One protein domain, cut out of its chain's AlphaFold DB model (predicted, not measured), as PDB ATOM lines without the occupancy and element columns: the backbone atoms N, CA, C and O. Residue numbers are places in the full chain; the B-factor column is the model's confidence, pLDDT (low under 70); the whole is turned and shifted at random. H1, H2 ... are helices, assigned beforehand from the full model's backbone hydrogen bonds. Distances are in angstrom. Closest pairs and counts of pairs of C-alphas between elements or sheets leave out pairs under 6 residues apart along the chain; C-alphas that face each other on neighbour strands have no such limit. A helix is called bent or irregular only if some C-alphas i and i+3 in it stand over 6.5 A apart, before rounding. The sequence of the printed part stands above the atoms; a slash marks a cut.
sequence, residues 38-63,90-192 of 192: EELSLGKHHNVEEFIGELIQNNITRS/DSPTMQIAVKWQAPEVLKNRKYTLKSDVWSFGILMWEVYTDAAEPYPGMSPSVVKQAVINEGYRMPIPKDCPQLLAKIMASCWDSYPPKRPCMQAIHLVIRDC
ATOM      1  N   GLU A  38      69.638  95.755 156.938       35.88
ATOM      2  CA  GLU A  38      68.606  94.740 156.730       35.88
ATOM      3  C   GLU A  38      68.858  93.483 157.576       35.88
ATOM      4  O   GLU A  38      67.929  93.002 158.206       35.88
ATOM      5  N   GLU A  39      70.088  92.979 157.703       36.16
ATOM      6  CA  GLU A  39      70.393  91.828 158.571       36.16
ATOM      7  C   GLU A  39      70.288  92.155 160.078       36.16
ATOM      8  O   GLU A  39      69.974  91.270 160.878       36.16
ATOM      9  N   LEU A  40      70.496  93.416 160.482       36.62
ATOM     10  CA  LEU A  40      70.198  93.889 161.844       36.62
ATOM     11  C   LEU A  40      68.684  93.978 162.095       36.62
ATOM     12  O   LEU A  40      68.224  93.629 163.181       36.62
ATOM     13  N   SER A  41      67.917  94.387 161.081       34.31
ATOM     14  CA  SER A  41      66.453  94.436 161.123       34.31
ATOM     15  C   SER A  41      65.840  93.024 161.099       34.31
ATOM     16  O   SER A  41      65.100  92.640 161.994       34.31
ATOM     17  N   LEU A  42      66.278  92.139 160.208       35.31
ATOM     18  CA  LEU A  42      65.780  90.766 160.075       35.31
ATOM     19  C   LEU A  42      66.093  89.885 161.297       35.31
ATOM     20  O   LEU A  42      65.432  88.871 161.507       35.31
ATOM     21  N   GLY A  43      67.077  90.265 162.119       40.22
ATOM     22  CA  GLY A  43      67.407  89.562 163.357       40.22
ATOM     23  C   GLY A  43      66.452  89.833 164.526       40.22
ATOM     24  O   GLY A  43      66.338  88.963 165.393       40.22
ATOM     25  N   LYS A  44      65.779  91.001 164.577       39.75
ATOM     26  CA  LYS A  44      64.866  91.385 165.682       39.75
ATOM     27  C   LYS A  44      63.768  92.424 165.371       39.75
ATOM     28  O   LYS A  44      62.792  92.436 166.112       39.75
ATOM     29  N   HIS A  45      63.872  93.249 164.330       42.00
ATOM     30  CA  HIS A  45      62.995  94.408 164.095       42.00
ATOM     31  C   HIS A  45      62.501  94.486 162.646       42.00
ATOM     32  O   HIS A  45      63.276  94.648 161.710       42.00
ATOM     33  N   HIS A  46      61.186  94.431 162.447       46.03
ATOM     34  CA  HIS A  46      60.581  94.460 161.109       46.03
ATOM     35  C   HIS A  46      60.433  95.889 160.536       46.03
ATOM     36  O   HIS A  46      59.952  96.036 159.413       46.03
ATOM     37  N   ASN A  47      60.817  96.942 161.278       53.91
ATOM     38  CA  ASN A  47      60.574  98.343 160.910       53.91
ATOM     39  C   ASN A  47      61.739  99.282 161.319       53.91
ATOM     40  O   ASN A  47      62.266  99.205 162.428       53.91
ATOM     41  N   VAL A  48      62.108 100.210 160.427       51.62
ATOM     42  CA  VAL A  48      63.104 101.281 160.638       51.62
ATOM     43  C   VAL A  48      62.743 102.182 161.825       51.62
ATOM     44  O   VAL A  48      63.630 102.644 162.542       51.62
ATOM     45  N   GLU A  49      61.454 102.422 162.064       52.38
ATOM     46  CA  GLU A  49      60.975 103.256 163.175       52.38
ATOM     47  C   GLU A  49      61.319 102.640 164.538       52.38
ATOM     48  O   GLU A  49      61.810 103.337 165.427       52.38
ATOM     49  N   GLU A  50      61.165 101.322 164.666       54.69
ATOM     50  CA  GLU A  50      61.499 100.564 165.874       54.69
ATOM     51  C   GLU A  50      63.002 100.658 166.180       54.69
ATOM     52  O   GLU A  50      63.399 100.997 167.297       54.69
ATOM     53  N   PHE A  51      63.841 100.480 165.153       53.53
ATOM     54  CA  PHE A  51      65.293 100.607 165.276       53.53
ATOM     55  C   PHE A  51      65.717 102.023 165.698       53.53
ATOM     56  O   PHE A  51      66.544 102.185 166.597       53.53
ATOM     57  N   ILE A  52      65.125 103.072 165.115       54.69
ATOM     58  CA  ILE A  52      65.409 104.457 165.523       54.69
ATOM     59  C   ILE A  52      64.951 104.710 166.970       54.69
ATOM     60  O   ILE A  52      65.660 105.379 167.730       54.69
ATOM     61  N   GLY A  53      63.803 104.161 167.375       49.75
ATOM     62  CA  GLY A  53      63.305 104.225 168.749       49.75
ATOM     63  C   GLY A  53      64.303 103.663 169.766       49.75
ATOM     64  O   GLY A  53      64.590 104.324 170.772       49.75
ATOM     65  N   GLU A  54      64.894 102.501 169.470       53.78
ATOM     66  CA  GLU A  54      65.936 101.884 170.298       53.78
ATOM     67  C   GLU A  54      67.226 102.712 170.352       53.78
ATOM     68  O   GLU A  54      67.824 102.851 171.423       53.78
ATOM     69  N   LEU A  55      67.661 103.301 169.230       51.19
ATOM     70  CA  LEU A  55      68.846 104.168 169.212       51.19
ATOM     71  C   LEU A  55      68.691 105.341 170.191       51.19
ATOM     72  O   LEU A  55      69.632 105.673 170.919       51.19
ATOM     73  N   ILE A  56      67.497 105.938 170.251       50.47
ATOM     74  CA  ILE A  56      67.209 107.040 171.175       50.47
ATOM     75  C   ILE A  56      67.156 106.547 172.619       50.47
ATOM     76  O   ILE A  56      67.768 107.163 173.493       50.47
ATOM     77  N   GLN A  57      66.457 105.437 172.876       44.41
ATOM     78  CA  GLN A  57      66.329 104.867 174.220       44.41
ATOM     79  C   GLN A  57      67.693 104.508 174.827       44.41
ATOM     80  O   GLN A  57      67.908 104.690 176.026       44.41
ATOM     81  N   ASN A  58      68.638 104.080 173.989       45.78
ATOM     82  CA  ASN A  58      69.997 103.725 174.392       45.78
ATOM     83  C   ASN A  58      70.984 104.917 174.365       45.78
ATOM     84  O   ASN A  58      72.182 104.728 174.552       45.78
ATOM     85  N   ASN A  59      70.515 106.160 174.173       44.44
ATOM     86  CA  ASN A  59      71.348 107.374 174.082       44.44
ATOM     87  C   ASN A  59      72.428 107.330 172.978       44.44
ATOM     88  O   ASN A  59      73.457 108.012 173.071       44.44
ATOM     89  N   ILE A  60      72.191 106.588 171.894       50.31
ATOM     90  CA  ILE A  60      73.100 106.470 170.745       50.31
ATOM     91  C   ILE A  60      72.889 107.686 169.837       50.31
ATOM     92  O   ILE A  60      72.281 107.632 168.775       50.31
ATOM     93  N   THR A  61      73.348 108.839 170.310       45.03
ATOM     94  CA  THR A  61      73.133 110.149 169.664       45.03
ATOM     95  C   THR A  61      74.375 110.658 168.941       45.03
ATOM     96  O   THR A  61      74.324 111.623 168.176       45.03
ATOM     97  N   ARG A  62      75.505 109.982 169.158       39.03
ATOM     98  CA  ARG A  62      76.796 110.318 168.581       39.03
ATOM     99  C   ARG A  62      77.223 109.206 167.644       39.03
ATOM    100  O   ARG A  62      77.347 108.060 168.062       39.03
ATOM    101  N   SER A  63      77.506 109.597 166.407       38.25
ATOM    102  CA  SER A  63      78.278 108.831 165.436       38.25
ATOM    103  C   SER A  63      79.471 108.175 166.145       38.25
ATOM    104  O   SER A  63      80.438 108.835 166.539       38.25
ATOM    105  N   ASP A  90      94.330 118.632 162.470       45.97
ATOM    106  CA  ASP A  90      94.403 118.001 161.145       45.97
ATOM    107  C   ASP A  90      94.239 116.477 161.174       45.97
ATOM    108  O   ASP A  90      94.493 115.796 160.180       45.97
ATOM    109  N   SER A  91      93.780 115.909 162.295       45.56
ATOM    110  CA  SER A  91      93.496 114.476 162.327       45.56
ATOM    111  C   SER A  91      92.413 114.126 161.290       45.56
ATOM    112  O   SER A  91      91.334 114.731 161.309       45.56
ATOM    113  N   PRO A  92      92.615 113.091 160.450       39.28
ATOM    114  CA  PRO A  92      91.595 112.590 159.527       39.28
ATOM    115  C   PRO A  92      90.260 112.270 160.216       39.28
ATOM    116  O   PRO A  92      89.198 112.393 159.615       39.28
ATOM    117  N   THR A  93      90.295 111.900 161.502       38.00
ATOM    118  CA  THR A  93      89.089 111.638 162.306       38.00
ATOM    119  C   THR A  93      88.270 112.898 162.575       38.00
ATOM    120  O   THR A  93      87.041 112.848 162.590       38.00
ATOM    121  N   MET A  94      88.932 114.044 162.737       42.91
ATOM    122  CA  MET A  94      88.280 115.329 162.973       42.91
ATOM    123  C   MET A  94      87.669 115.895 161.685       42.91
ATOM    124  O   MET A  94      86.669 116.606 161.761       42.91
ATOM    125  N   GLN A  95      88.217 115.533 160.517       45.69
ATOM    126  CA  GLN A  95      87.656 115.887 159.210       45.69
ATOM    127  C   GLN A  95      86.395 115.082 158.869       45.69
ATOM    128  O   GLN A  95      85.445 115.656 158.347       45.69
ATOM    129  N   ILE A  96      86.341 113.790 159.214       46.50
ATOM    130  CA  ILE A  96      85.141 112.960 159.000       46.50
ATOM    131  C   ILE A  96      83.976 113.490 159.849       46.50
ATOM    132  O   ILE A  96      82.895 113.728 159.324       46.50
ATOM    133  N   ALA A  97      84.210 113.812 161.125       61.34
ATOM    134  CA  ALA A  97      83.164 114.290 162.035       61.34
ATOM    135  C   ALA A  97      82.460 115.590 161.587       61.34
ATOM    136  O   ALA A  97      81.372 115.888 162.076       61.34
ATOM    137  N   VAL A  98      83.040 116.364 160.662       73.56
ATOM    138  CA  VAL A  98      82.476 117.633 160.169       73.56
ATOM    139  C   VAL A  98      81.071 117.455 159.596       73.56
ATOM    140  O   VAL A  98      80.211 118.292 159.857       73.56
ATOM    141  N   LYS A  99      80.807 116.366 158.866       82.00
ATOM    142  CA  LYS A  99      79.501 116.154 158.218       82.00
ATOM    143  C   LYS A  99      78.358 115.913 159.209       82.00
ATOM    144  O   LYS A  99      77.203 116.155 158.886       82.00
ATOM    145  N   TRP A 100      78.678 115.513 160.437       83.38
ATOM    146  CA  TRP A 100      77.704 115.295 161.506       83.38
ATOM    147  C   TRP A 100      77.526 116.517 162.409       83.38
ATOM    148  O   TRP A 100      76.631 116.538 163.244       83.38
ATOM    149  N   GLN A 101      78.372 117.541 162.280       83.12
ATOM    150  CA  GLN A 101      78.406 118.645 163.234       83.12
ATOM    151  C   GLN A 101      77.364 119.724 162.929       83.12
ATOM    152  O   GLN A 101      77.178 120.147 161.790       83.12
ATOM    153  N   ALA A 102      76.740 120.225 163.996       87.81
ATOM    154  CA  ALA A 102      75.826 121.359 163.936       87.81
ATOM    155  C   ALA A 102      76.545 122.669 163.542       87.81
ATOM    156  O   ALA A 102      77.736 122.820 163.838       87.81
ATOM    157  N   PRO A 103      75.841 123.667 162.972       95.00
ATOM    158  CA  PRO A 103      76.432 124.941 162.558       95.00
ATOM    159  C   PRO A 103      77.212 125.645 163.678       95.00
ATOM    160  O   PRO A 103      78.313 126.149 163.458       95.00
ATOM    161  N   GLU A 104      76.691 125.643 164.908       91.38
ATOM    162  CA  GLU A 104      77.345 126.254 166.071       91.38
ATOM    163  C   GLU A 104      78.623 125.518 166.509       91.38
ATOM    164  O   GLU A 104      79.563 126.144 167.013       91.38
ATOM    165  N   VAL A 105      78.695 124.207 166.267       83.75
ATOM    166  CA  VAL A 105      79.897 123.397 166.495       83.75
ATOM    167  C   VAL A 105      80.917 123.662 165.395       83.75
ATOM    168  O   VAL A 105      82.095 123.865 165.683       83.75
ATOM    169  N   LEU A 106      80.476 123.716 164.141       85.69
ATOM    170  CA  LEU A 106      81.342 123.987 162.998       85.69
ATOM    171  C   LEU A 106      81.964 125.390 163.049       85.69
ATOM    172  O   LEU A 106      83.124 125.561 162.659       85.69
ATOM    173  N   LYS A 107      81.205 126.380 163.537       88.06
ATOM    174  CA  LYS A 107      81.634 127.780 163.645       88.06
ATOM    175  C   LYS A 107      82.491 128.027 164.885       88.06
ATOM    176  O   LYS A 107      83.600 128.536 164.766       88.06
ATOM    177  N   ASN A 108      81.987 127.638 166.058       82.75
ATOM    178  CA  ASN A 108      82.526 128.077 167.349       82.75
ATOM    179  C   ASN A 108      82.911 126.921 168.281       82.75
ATOM    180  O   ASN A 108      83.233 127.167 169.438       82.75
ATOM    181  N   ARG A 109      82.832 125.662 167.822       74.44
ATOM    182  CA  ARG A 109      83.054 124.467 168.659       74.44
ATOM    183  C   ARG A 109      82.160 124.439 169.909       74.44
ATOM    184  O   ARG A 109      82.539 123.888 170.936       74.44
ATOM    185  N   LYS A 110      80.956 125.019 169.819       75.94
ATOM    186  CA  LYS A 110      79.982 125.037 170.914       75.94
ATOM    187  C   LYS A 110      79.143 123.760 170.902       75.94
ATOM    188  O   LYS A 110      78.126 123.696 170.219       75.94
ATOM    189  N   TYR A 111      79.567 122.765 171.672       74.75
ATOM    190  CA  TYR A 111      78.836 121.509 171.849       74.75
ATOM    191  C   TYR A 111      77.736 121.655 172.903       74.75
ATOM    192  O   TYR A 111      77.946 122.252 173.959       74.75
ATOM    193  N   THR A 112      76.550 121.134 172.603       73.94
ATOM    194  CA  THR A 112      75.365 121.159 173.467       73.94
ATOM    195  C   THR A 112      74.478 119.946 173.181       73.94
ATOM    196  O   THR A 112      74.554 119.364 172.104       73.94
ATOM    197  N   LEU A 113      73.514 119.657 174.058       75.00
ATOM    198  CA  LEU A 113      72.475 118.658 173.764       75.00
ATOM    199  C   LEU A 113      71.742 118.941 172.439       75.00
ATOM    200  O   LEU A 113      71.311 118.028 171.745       75.00
ATOM    201  N   LYS A 114      71.614 120.214 172.042       84.00
ATOM    202  CA  LYS A 114      70.988 120.591 170.768       84.00
ATOM    203  C   LYS A 114      71.897 120.357 169.561       84.00
ATOM    204  O   LYS A 114      71.376 120.132 168.470       84.00
ATOM    205  N   SER A 115      73.221 120.382 169.722       76.75
ATOM    206  CA  SER A 115      74.134 119.946 168.656       76.75
ATOM    207  C   SER A 115      74.140 118.425 168.502       76.75
ATOM    208  O   SER A 115      74.355 117.926 167.399       76.75
ATOM    209  N   ASP A 116      73.841 117.691 169.573       74.81
ATOM    210  CA  ASP A 116      73.658 116.239 169.499       74.81
ATOM    211  C   ASP A 116      72.366 115.892 168.746       74.81
ATOM    212  O   ASP A 116      72.374 115.004 167.904       74.81
ATOM    213  N   VAL A 117      71.286 116.664 168.936       82.00
ATOM    214  CA  VAL A 117      70.042 116.528 168.141       82.00
ATOM    215  C   VAL A 117      70.298 116.697 166.644       82.00
ATOM    216  O   VAL A 117      69.778 115.932 165.840       82.00
ATOM    217  N   TRP A 118      71.145 117.649 166.255       89.88
ATOM    218  CA  TRP A 118      71.543 117.791 164.853       89.88
ATOM    219  C   TRP A 118      72.249 116.536 164.329       89.88
ATOM    220  O   TRP A 118      71.904 116.026 163.262       89.88
ATOM    221  N   SER A 119      73.231 116.045 165.092       80.38
ATOM    222  CA  SER A 119      74.019 114.857 164.742       80.38
ATOM    223  C   SER A 119      73.123 113.626 164.612       80.38
ATOM    224  O   SER A 119      73.302 112.821 163.703       80.38
ATOM    225  N   PHE A 120      72.113 113.523 165.474       76.50
ATOM    226  CA  PHE A 120      71.105 112.476 165.424       76.50
ATOM    227  C   PHE A 120      70.219 112.564 164.177       76.50
ATOM    228  O   PHE A 120      69.935 111.541 163.569       76.50
ATOM    229  N   GLY A 121      69.855 113.765 163.719       84.19
ATOM    230  CA  GLY A 121      69.170 113.923 162.432       84.19
ATOM    231  C   GLY A 121      69.992 113.382 161.254       84.19
ATOM    232  O   GLY A 121      69.437 112.742 160.367       84.19
ATOM    233  N   ILE A 122      71.318 113.586 161.262       83.69
ATOM    234  CA  ILE A 122      72.221 112.992 160.256       83.69
ATOM    235  C   ILE A 122      72.238 111.464 160.376       83.69
ATOM    236  O   ILE A 122      72.119 110.783 159.365       83.69
ATOM    237  N   LEU A 123      72.292 110.932 161.600       74.50
ATOM    238  CA  LEU A 123      72.232 109.490 161.847       74.50
ATOM    239  C   LEU A 123      70.924 108.868 161.338       74.50
ATOM    240  O   LEU A 123      70.960 107.829 160.691       74.50
ATOM    241  N   MET A 124      69.772 109.499 161.587       72.50
ATOM    242  CA  MET A 124      68.483 109.035 161.059       72.50
ATOM    243  C   MET A 124      68.502 108.949 159.529       72.50
ATOM    244  O   MET A 124      67.984 107.989 158.965       72.50
ATOM    245  N   TRP A 125      69.118 109.930 158.865       83.31
ATOM    246  CA  TRP A 125      69.266 109.918 157.413       83.31
ATOM    247  C   TRP A 125      70.158 108.766 156.941       83.31
ATOM    248  O   TRP A 125      69.787 108.070 156.000       83.31
ATOM    249  N   GLU A 126      71.293 108.524 157.601       75.88
ATOM    250  CA  GLU A 126      72.180 107.396 157.280       75.88
ATOM    251  C   GLU A 126      71.470 106.057 157.447       75.88
ATOM    252  O   GLU A 126      71.556 105.205 156.571       75.88
ATOM    253  N   VAL A 127      70.737 105.876 158.547       67.56
ATOM    254  CA  VAL A 127      69.945 104.664 158.788       67.56
ATOM    255  C   VAL A 127      68.915 104.466 157.678       67.56
ATOM    256  O   VAL A 127      68.792 103.366 157.152       67.56
ATOM    257  N   TYR A 128      68.205 105.530 157.296       74.25
ATOM    258  CA  TYR A 128      67.180 105.458 156.258       74.25
ATOM    259  C   TYR A 128      67.762 105.168 154.862       74.25
ATOM    260  O   TYR A 128      67.103 104.559 154.027       74.25
ATOM    261  N   THR A 129      68.997 105.593 154.602       71.06
ATOM    262  CA  THR A 129      69.681 105.459 153.304       71.06
ATOM    263  C   THR A 129      70.677 104.298 153.258       71.06
ATOM    264  O   THR A 129      71.604 104.320 152.453       71.06
ATOM    265  N   ASP A 130      70.503 103.299 154.126       66.56
ATOM    266  CA  ASP A 130      71.363 102.113 154.233       66.56
ATOM    267  C   ASP A 130      72.863 102.446 154.385       66.56
ATOM    268  O   ASP A 130      73.733 101.997 153.638       66.56
ATOM    269  N   ALA A 131      73.172 103.295 155.368       64.88
ATOM    270  CA  ALA A 131      74.520 103.771 155.682       64.88
ATOM    271  C   ALA A 131      75.228 104.486 154.513       64.88
ATOM    272  O   ALA A 131      76.463 104.449 154.406       64.88
ATOM    273  N   ALA A 132      74.465 105.161 153.646       71.69
ATOM    274  CA  ALA A 132      75.036 106.061 152.656       71.69
ATOM    275  C   ALA A 132      75.855 107.175 153.326       71.69
ATOM    276  O   ALA A 132      75.606 107.589 154.457       71.69
ATOM    277  N   GLU A 133      76.846 107.695 152.601       76.88
ATOM    278  CA  GLU A 133      77.673 108.787 153.103       76.88
ATOM    279  C   GLU A 133      76.852 110.088 153.201       76.88
ATOM    280  O   GLU A 133      76.307 110.535 152.184       76.88
ATOM    281  N   PRO A 134      76.808 110.760 154.370       80.56
ATOM    282  CA  PRO A 134      76.151 112.055 154.490       80.56
ATOM    283  C   PRO A 134      76.729 113.085 153.523       80.56
ATOM    284  O   PRO A 134      77.938 113.124 153.272       80.56
ATOM    285  N   TYR A 135      75.877 113.985 153.035       90.44
ATOM    286  CA  TYR A 135      76.236 115.019 152.063       90.44
ATOM    287  C   TYR A 135      76.988 114.409 150.862       90.44
ATOM    288  O   TYR A 135      78.185 114.679 150.677       90.44
ATOM    289  N   PRO A 136      76.322 113.536 150.081       85.94
ATOM    290  CA  PRO A 136      76.969 112.767 149.025       85.94
ATOM    291  C   PRO A 136      77.634 113.693 148.003       85.94
ATOM    292  O   PRO A 136      77.068 114.704 147.590       85.94
ATOM    293  N   GLY A 137      78.869 113.362 147.624       89.25
ATOM    294  CA  GLY A 137      79.668 114.154 146.683       89.25
ATOM    295  C   GLY A 137      80.262 115.451 147.250       89.25
ATOM    296  O   GLY A 137      80.986 116.142 146.537       89.25
ATOM    297  N   MET A 138      80.015 115.789 148.521       91.31
ATOM    298  CA  MET A 138      80.582 116.983 149.159       91.31
ATOM    299  C   MET A 138      81.739 116.611 150.090       91.31
ATOM    300  O   MET A 138      81.611 115.737 150.951       91.31
ATOM    301  N   SER A 139      82.866 117.315 149.972       87.94
ATOM    302  CA  SER A 139      83.974 117.187 150.924       87.94
ATOM    303  C   SER A 139      83.634 117.860 152.267       87.94
ATOM    304  O   SER A 139      82.796 118.765 152.307       87.94
ATOM    305  N   PRO A 140      84.289 117.487 153.383       81.19
ATOM    306  CA  PRO A 140      84.062 118.118 154.687       81.19
ATOM    307  C   PRO A 140      84.141 119.652 154.681       81.19
ATOM    308  O   PRO A 140      83.325 120.319 155.317       81.19
ATOM    309  N   SER A 141      85.096 120.235 153.950       88.81
ATOM    310  CA  SER A 141      85.240 121.693 153.845       88.81
ATOM    311  C   SER A 141      84.053 122.341 153.131       88.81
ATOM    312  O   SER A 141      83.544 123.356 153.608       88.81
ATOM    313  N   VAL A 142      83.569 121.722 152.048       94.50
ATOM    314  CA  VAL A 142      82.390 122.183 151.301       94.50
ATOM    315  C   VAL A 142      81.132 122.064 152.162       94.50
ATOM    316  O   VAL A 142      80.362 123.016 152.240       94.50
ATOM    317  N   VAL A 143      80.955 120.954 152.890       92.44
ATOM    318  CA  VAL A 143      79.828 120.789 153.830       92.44
ATOM    319  C   VAL A 143      79.845 121.875 154.897       92.44
ATOM    320  O   VAL A 143      78.824 122.512 155.143       92.44
ATOM    321  N   LYS A 144      81.010 122.142 155.499       91.38
ATOM    322  CA  LYS A 144      81.149 123.208 156.494       91.38
ATOM    323  C   LYS A 144      80.713 124.565 155.933       91.38
ATOM    324  O   LYS A 144      79.978 125.284 156.607       91.38
ATOM    325  N   GLN A 145      81.167 124.916 154.731       94.75
ATOM    326  CA  GLN A 145      80.805 126.176 154.085       94.75
ATOM    327  C   GLN A 145      79.303 126.248 153.788       94.75
ATOM    328  O   GLN A 145      78.655 127.207 154.205       94.75
ATOM    329  N   ALA A 146      78.742 125.220 153.152       96.25
ATOM    330  CA  ALA A 146      77.336 125.181 152.763       96.25
ATOM    331  C   ALA A 146      76.395 125.236 153.983       96.25
ATOM    332  O   ALA A 146      75.423 125.991 154.007       96.25
ATOM    333  N   VAL A 147      76.713 124.492 155.049       95.88
ATOM    334  CA  VAL A 147      75.895 124.446 156.272       95.88
ATOM    335  C   VAL A 147      75.923 125.774 157.035       95.88
ATOM    336  O   VAL A 147      74.875 126.216 157.512       95.88
ATOM    337  N   ILE A 148      77.096 126.412 157.168       94.50
ATOM    338  CA  ILE A 148      77.236 127.664 157.934       94.50
ATOM    339  C   ILE A 148      76.756 128.877 157.129       94.50
ATOM    340  O   ILE A 148      76.036 129.711 157.675       94.50
ATOM    341  N   ASN A 149      77.199 129.007 155.878       93.12
ATOM    342  CA  ASN A 149      77.092 130.259 155.126       93.12
ATOM    343  C   ASN A 149      75.881 130.282 154.193       93.12
ATOM    344  O   ASN A 149      75.276 131.333 154.012       93.12
ATOM    345  N   GLU A 150      75.525 129.137 153.611       94.75
ATOM    346  CA  GLU A 150      74.457 129.041 152.604       94.75
ATOM    347  C   GLU A 150      73.141 128.536 153.211       94.75
ATOM    348  O   GLU A 150      72.104 128.539 152.555       94.75
ATOM    349  N   GLY A 151      73.166 128.089 154.472       93.69
ATOM    350  CA  GLY A 151      71.999 127.499 155.125       93.69
ATOM    351  C   GLY A 151      71.576 126.162 154.512       93.69
ATOM    352  O   GLY A 151      70.463 125.707 154.767       93.69
ATOM    353  N   TYR A 152      72.456 125.517 153.740       96.25
ATOM    354  CA  TYR A 152      72.171 124.254 153.069       96.25
ATOM    355  C   TYR A 152      71.835 123.147 154.070       96.25
ATOM    356  O   TYR A 152      72.418 123.078 155.159       96.25
ATOM    357  N   ARG A 153      70.914 122.260 153.681       95.62
ATOM    358  CA  ARG A 153      70.530 121.045 154.408       95.62
ATOM    359  C   ARG A 153      70.482 119.872 153.450       95.62
ATOM    360  O   ARG A 153      70.041 120.020 152.315       95.62
ATOM    361  N   MET A 154      70.935 118.717 153.925       92.94
ATOM    362  CA  MET A 154      70.944 117.495 153.135       92.94
ATOM    363  C   MET A 154      69.513 117.112 152.710       92.94
ATOM    364  O   MET A 154      68.619 117.100 153.558       92.94
ATOM    365  N   PRO A 155      69.274 116.804 151.422       93.44
ATOM    366  CA  PRO A 155      67.981 116.334 150.953       93.44
ATOM    367  C   PRO A 155      67.581 115.028 151.637       93.44
ATOM    368  O   PRO A 155      68.378 114.097 151.743       93.44
ATOM    369  N   ILE A 156      66.324 114.954 152.060       93.81
ATOM    370  CA  ILE A 156      65.713 113.723 152.563       93.81
ATOM    371  C   ILE A 156      65.098 112.991 151.357       93.81
ATOM    372  O   ILE A 156      64.441 113.654 150.545       93.81
ATOM    373  N   PRO A 157      65.309 111.671 151.198       89.19
ATOM    374  CA  PRO A 157      64.708 110.907 150.104       89.19
ATOM    375  C   PRO A 157      63.179 111.055 150.054       89.19
ATOM    376  O   PRO A 157      62.521 111.175 151.087       89.19
ATOM    377  N   LYS A 158      62.605 111.085 148.844       89.00
ATOM    378  CA  LYS A 158      61.167 111.371 148.633       89.00
ATOM    379  C   LYS A 158      60.247 110.246 149.108       89.00
ATOM    380  O   LYS A 158      59.081 110.496 149.392       89.00
ATOM    381  N   ASP A 159      60.771 109.034 149.138       87.31
ATOM    382  CA  ASP A 159      60.153 107.813 149.644       87.31
ATOM    383  C   ASP A 159      60.214 107.702 151.174       87.31
ATOM    384  O   ASP A 159      59.562 106.830 151.750       87.31
ATOM    385  N   CYS A 160      60.927 108.613 151.849       84.06
ATOM    386  CA  CYS A 160      60.979 108.651 153.303       84.06
ATOM    387  C   CYS A 160      59.591 108.916 153.904       84.06
ATOM    388  O   CYS A 160      58.948 109.902 153.524       84.06
ATOM    389  N   PRO A 161      59.132 108.090 154.873       87.50
ATOM    390  CA  PRO A 161      57.887 108.330 155.586       87.50
ATOM    391  C   PRO A 161      57.806 109.771 156.087       87.50
ATOM    392  O   PRO A 161      58.748 110.301 156.685       87.50
ATOM    393  N   GLN A 162      56.659 110.416 155.855       90.00
ATOM    394  CA  GLN A 162      56.503 111.855 156.090       90.00
ATOM    395  C   GLN A 162      56.853 112.255 157.532       90.00
ATOM    396  O   GLN A 162      57.364 113.351 157.769       90.00
ATOM    397  N   LEU A 163      56.580 111.373 158.495       86.56
ATOM    398  CA  LEU A 163      56.917 111.580 159.893       86.56
ATOM    399  C   LEU A 163      58.432 111.667 160.117       86.56
ATOM    400  O   LEU A 163      58.911 112.666 160.655       86.56
ATOM    401  N   LEU A 164      59.182 110.662 159.658       83.25
ATOM    402  CA  LEU A 164      60.640 110.619 159.774       83.25
ATOM    403  C   LEU A 164      61.283 111.806 159.054       83.25
ATOM    404  O   LEU A 164      62.174 112.454 159.606       83.25
ATOM    405  N   ALA A 165      60.772 112.162 157.873       91.31
ATOM    406  CA  ALA A 165      61.228 113.331 157.130       91.31
ATOM    407  C   ALA A 165      61.037 114.641 157.918       91.31
ATOM    408  O   ALA A 165      61.950 115.468 157.991       91.31
ATOM    409  N   LYS A 166      59.876 114.826 158.565       94.31
ATOM    410  CA  LYS A 166      59.605 115.992 159.425       94.31
ATOM    411  C   LYS A 166      60.541 116.039 160.633       94.31
ATOM    412  O   LYS A 166      61.060 117.108 160.955       94.31
ATOM    413  N   ILE A 167      60.784 114.899 161.282       90.50
ATOM    414  CA  ILE A 167      61.699 114.810 162.427       90.50
ATOM    415  C   ILE A 167      63.125 115.172 162.001       90.50
ATOM    416  O   ILE A 167      63.719 116.066 162.610       90.50
ATOM    417  N   MET A 168      63.651 114.551 160.941       92.31
ATOM    418  CA  MET A 168      64.989 114.848 160.412       92.31
ATOM    419  C   MET A 168      65.143 116.332 160.075       92.31
ATOM    420  O   MET A 168      66.078 116.980 160.546       92.31
ATOM    421  N   ALA A 169      64.176 116.909 159.355       96.62
ATOM    422  CA  ALA A 169      64.184 118.331 159.030       96.62
ATOM    423  C   ALA A 169      64.187 119.219 160.291       96.62
ATOM    424  O   ALA A 169      64.939 120.191 160.355       96.62
ATOM    425  N   SER A 170      63.405 118.868 161.319       96.88
ATOM    426  CA  SER A 170      63.364 119.617 162.584       96.88
ATOM    427  C   SER A 170      64.673 119.534 163.384       96.88
ATOM    428  O   SER A 170      65.055 120.496 164.056       96.88
ATOM    429  N   CYS A 171      65.409 118.421 163.278       94.56
ATOM    430  CA  CYS A 171      66.730 118.272 163.893       94.56
ATOM    431  C   CYS A 171      67.753 119.245 163.295       94.56
ATOM    432  O   CYS A 171      68.696 119.651 163.979       94.56
ATOM    433  N   TRP A 172      67.554 119.656 162.042       97.38
ATOM    434  CA  TRP A 172      68.457 120.548 161.328       97.38
ATOM    435  C   TRP A 172      68.029 122.024 161.329       97.38
ATOM    436  O   TRP A 172      68.496 122.811 160.498       97.38
ATOM    437  N   ASP A 173      67.192 122.451 162.279       97.31
ATOM    438  CA  ASP A 173      66.885 123.875 162.445       97.31
ATOM    439  C   ASP A 173      68.171 124.677 162.750       97.31
ATOM    440  O   ASP A 173      69.013 124.286 163.573       97.31
ATOM    441  N   SER A 174      68.348 125.807 162.057       94.88
ATOM    442  CA  SER A 174      69.483 126.718 162.261       94.88
ATOM    443  C   SER A 174      69.530 127.280 163.682       94.88
ATOM    444  O   SER A 174      70.615 127.562 164.185       94.88
ATOM    445  N   TYR A 175      68.376 127.448 164.331       96.31
ATOM    446  CA  TYR A 175      68.256 127.938 165.694       96.31
ATOM    447  C   TYR A 175      68.165 126.754 166.675       96.31
ATOM    448  O   TYR A 175      67.130 126.091 166.748       96.31
ATOM    449  N   PRO A 176      69.213 126.478 167.481       95.56
ATOM    450  CA  PRO A 176      69.269 125.274 168.313       95.56
ATOM    451  C   PRO A 176      68.065 125.060 169.251       95.56
ATOM    452  O   PRO A 176      67.639 123.915 169.393       95.56
ATOM    453  N   PRO A 177      67.465 126.100 169.869       96.50
ATOM    454  CA  PRO A 177      66.279 125.919 170.709       96.50
ATOM    455  C   PRO A 177      65.025 125.427 169.974       96.50
ATOM    456  O   PRO A 177      64.168 124.838 170.625       96.50
ATOM    457  N   LYS A 178      64.917 125.628 168.651       97.25
ATOM    458  CA  LYS A 178      63.802 125.107 167.837       97.25
ATOM    459  C   LYS A 178      63.934 123.626 167.502       97.25
ATOM    460  O   LYS A 178      62.932 122.990 167.189       97.25
ATOM    461  N   ARG A 179      65.142 123.064 167.592       97.19
ATOM    462  CA  ARG A 179      65.337 121.618 167.437       97.19
ATOM    463  C   ARG A 179      64.587 120.902 168.568       97.19
ATOM    464  O   ARG A 179      64.626 121.397 169.703       97.19
ATOM    465  N   PRO A 180      63.946 119.749 168.327       89.44
ATOM    466  CA  PRO A 180      63.286 118.986 169.387       89.44
ATOM    467  C   PRO A 180      64.289 118.533 170.464       89.44
ATOM    468  O   PRO A 180      65.506 118.656 170.311       89.44
ATOM    469  N   CYS A 181      63.813 118.082 171.622       80.81
ATOM    470  CA  CYS A 181      64.653 117.283 172.522       80.81
ATOM    471  C   CYS A 181      64.563 115.806 172.125       80.81
ATOM    472  O   CYS A 181      63.574 115.388 171.525       80.81
ATOM    473  N   MET A 182      65.572 115.010 172.488       74.94
ATOM    474  CA  MET A 182      65.590 113.572 172.182       74.94
ATOM    475  C   MET A 182      64.352 112.852 172.723       74.94
ATOM    476  O   MET A 182      63.795 111.997 172.046       74.94
ATOM    477  N   GLN A 183      63.866 113.252 173.902       71.81
ATOM    478  CA  GLN A 183      62.648 112.703 174.502       71.81
ATOM    479  C   GLN A 183      61.417 112.940 173.618       71.81
ATOM    480  O   GLN A 183      60.618 112.030 173.435       71.81
ATOM    481  N   ALA A 184      61.274 114.138 173.043       75.31
ATOM    482  CA  ALA A 184      60.168 114.436 172.138       75.31
ATOM    483  C   ALA A 184      60.257 113.603 170.854       75.31
ATOM    484  O   ALA A 184      59.240 113.099 170.394       75.31
ATOM    485  N   ILE A 185      61.465 113.412 170.308       73.81
ATOM    486  CA  ILE A 185      61.661 112.549 169.138       73.81
ATOM    487  C   ILE A 185      61.256 111.104 169.463       73.81
ATOM    488  O   ILE A 185      60.491 110.508 168.714       73.81
ATOM    489  N   HIS A 186      61.720 110.562 170.593       68.94
ATOM    490  CA  HIS A 186      61.394 109.199 171.019       68.94
ATOM    491  C   HIS A 186      59.887 108.973 171.150       68.94
ATOM    492  O   HIS A 186      59.379 107.978 170.648       68.94
ATOM    493  N   LEU A 187      59.173 109.902 171.794       67.31
ATOM    494  CA  LEU A 187      57.721 109.802 171.965       67.31
ATOM    495  C   LEU A 187      56.993 109.771 170.620       67.31
ATOM    496  O   LEU A 187      56.117 108.940 170.421       67.31
ATOM    497  N   VAL A 188      57.392 110.637 169.685       72.69
ATOM    498  CA  VAL A 188      56.769 110.696 168.358       72.69
ATOM    499  C   VAL A 188      57.010 109.411 167.563       72.69
ATOM    500  O   VAL A 188      56.103 108.959 166.877       72.69
ATOM    501  N   ILE A 189      58.208 108.827 167.651       65.81
ATOM    502  CA  ILE A 189      58.554 107.603 166.912       65.81
ATOM    503  C   ILE A 189      57.906 106.360 167.531       65.81
ATOM    504  O   ILE A 189      57.485 105.478 166.800       65.81
ATOM    505  N   ARG A 190      57.810 106.284 168.863       60.41
ATOM    506  CA  ARG A 190      57.219 105.135 169.569       60.41
ATOM    507  C   ARG A 190      55.714 104.999 169.329       60.41
ATOM    508  O   ARG A 190      55.192 103.893 169.364       60.41
ATOM    509  N   ASP A 191      55.017 106.119 169.177       61.56
ATOM    510  CA  ASP A 191      53.555 106.141 169.082       61.56
ATOM    511  C   ASP A 191      53.046 105.944 167.630       61.56
ATOM    512  O   ASP A 191      51.876 106.215 167.350       61.56
ATOM    513  N   CYS A 192      53.917 105.490 166.719       54.19
ATOM    514  CA  CYS A 192      53.617 105.131 165.327       54.19
ATOM    515  C   CYS A 192      53.738 103.622 165.113       54.19
ATOM    516  O   CYS A 192      52.898 103.092 164.351       54.19
TER     517      CYS A 192
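What this domain is: This is residues 38 to 63 and 90 to 192 of the 192 residues of the protein "Protein kinase domain-containing protein" of Teladorsagia circumcincta (UniProt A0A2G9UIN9). One long helix, H5, runs through the middle of the domain, with helices gathered on two sides of it: H2, H7 and H8 on one side, and a group of H3, H4 and H6 on the other. H1 is at the far end of the first side, next to H2, and two long links, residues 129 to 139 and 151 to 161, run between the two sides. The printed part has 129 residues with eight named helices, H1 to H8 in order along it, and no named strand. Its class is all helix. The whole is compact, with a radius of gyration of the C-alphas of 14.4 A and spans of 40 by 30 by 28 A.

How they stand to each other: H1, residues 38 to 44, is close to but not clearly touching H2, residues 48 to 57; their closest C-alphas, those of Ser 41 and Phe 51, are 7.5 A apart. H2 only just touches H5, residues 113 to 128, with 3 pairs of C-alphas within 8 A; the closest are those of Ile 52 and Met 124, 7.1 A apart. They run opposite ways at a shallow tilt of 27 degrees, and H5 touches H2 with residues 124 to 128 alone. H2 also touches H8, residues 182 to 190, opposite ways at a shallow tilt of 34 degrees, only just short of steep; the closest C-alphas are those of Gly 53 and His 186, 5.8 A apart. H3, residues 92 to 100, touches H5 at residues 118 to 123 alone, about perpendicular at 88 degrees, and the closest C-alphas, those of Trp 100 and Ser 119, are 4.9 A apart. H3 also touches H6, residues 140 to 150, with the C-alphas of Val 98 and Pro 140 closest at 5.7 A. H4, residues 103 to 108, touches H6 about perpendicular, at 80 degrees; the closest C-alphas are those of Pro 103 and Ile 148, 5.4 A apart. H5 touches H7, residues 162 to 171, with the C-alphas of Gly 121 and Met 168 closest at 4.7 A; they run opposite ways at 35.2 degrees, only just a steep tilt. H5 is the hub, touching three helices. H1 is apart from H3, H4, H5, H6, H7 and H8. Every O i to N i+4 pair is within hydrogen-bond range in H2, H4, H5, H6, H7 and H8. In H1 2 of 3 such pairs are, and in H3 2 of 5, beside 4 of 6 O i to N i+3 pairs.

Where its parts are: H1 begins with C-alpha 38 at (68.606, 94.740, 156.730). From first to last C-alpha H2 measures 14.4 A and H3 14.3 A. H3 is irregular, but only just: C-alphas 96 and 99 are 6.53 A apart. H5, the longest helix with 16 residues, measures 22.6 A, from C-alpha 113 at (72.475, 118.658, 173.764) to C-alpha 128 at (67.180, 105.458, 156.258). H6 measures 14.7 A, H7 14.4 A and H8 12.2 A. H8 ends with C-alpha 190 at (57.219, 105.135, 169.569).

The domain as a whole: The C-alphas farthest apart are those of Asp 90 and Asp 191, 43.3 A. Residues 64 to 89 are not printed, and C-alphas 63 and 90 are 19.0 A apart across this cut. The links from H5 to H6 and from H6 to H7 are long, 11 residues each. The mean pLDDT of the printed part is 73.9, and 43 residues are under 70, among them residues 38 to 63 and 90 to 97. Residue 192 is the chain's last.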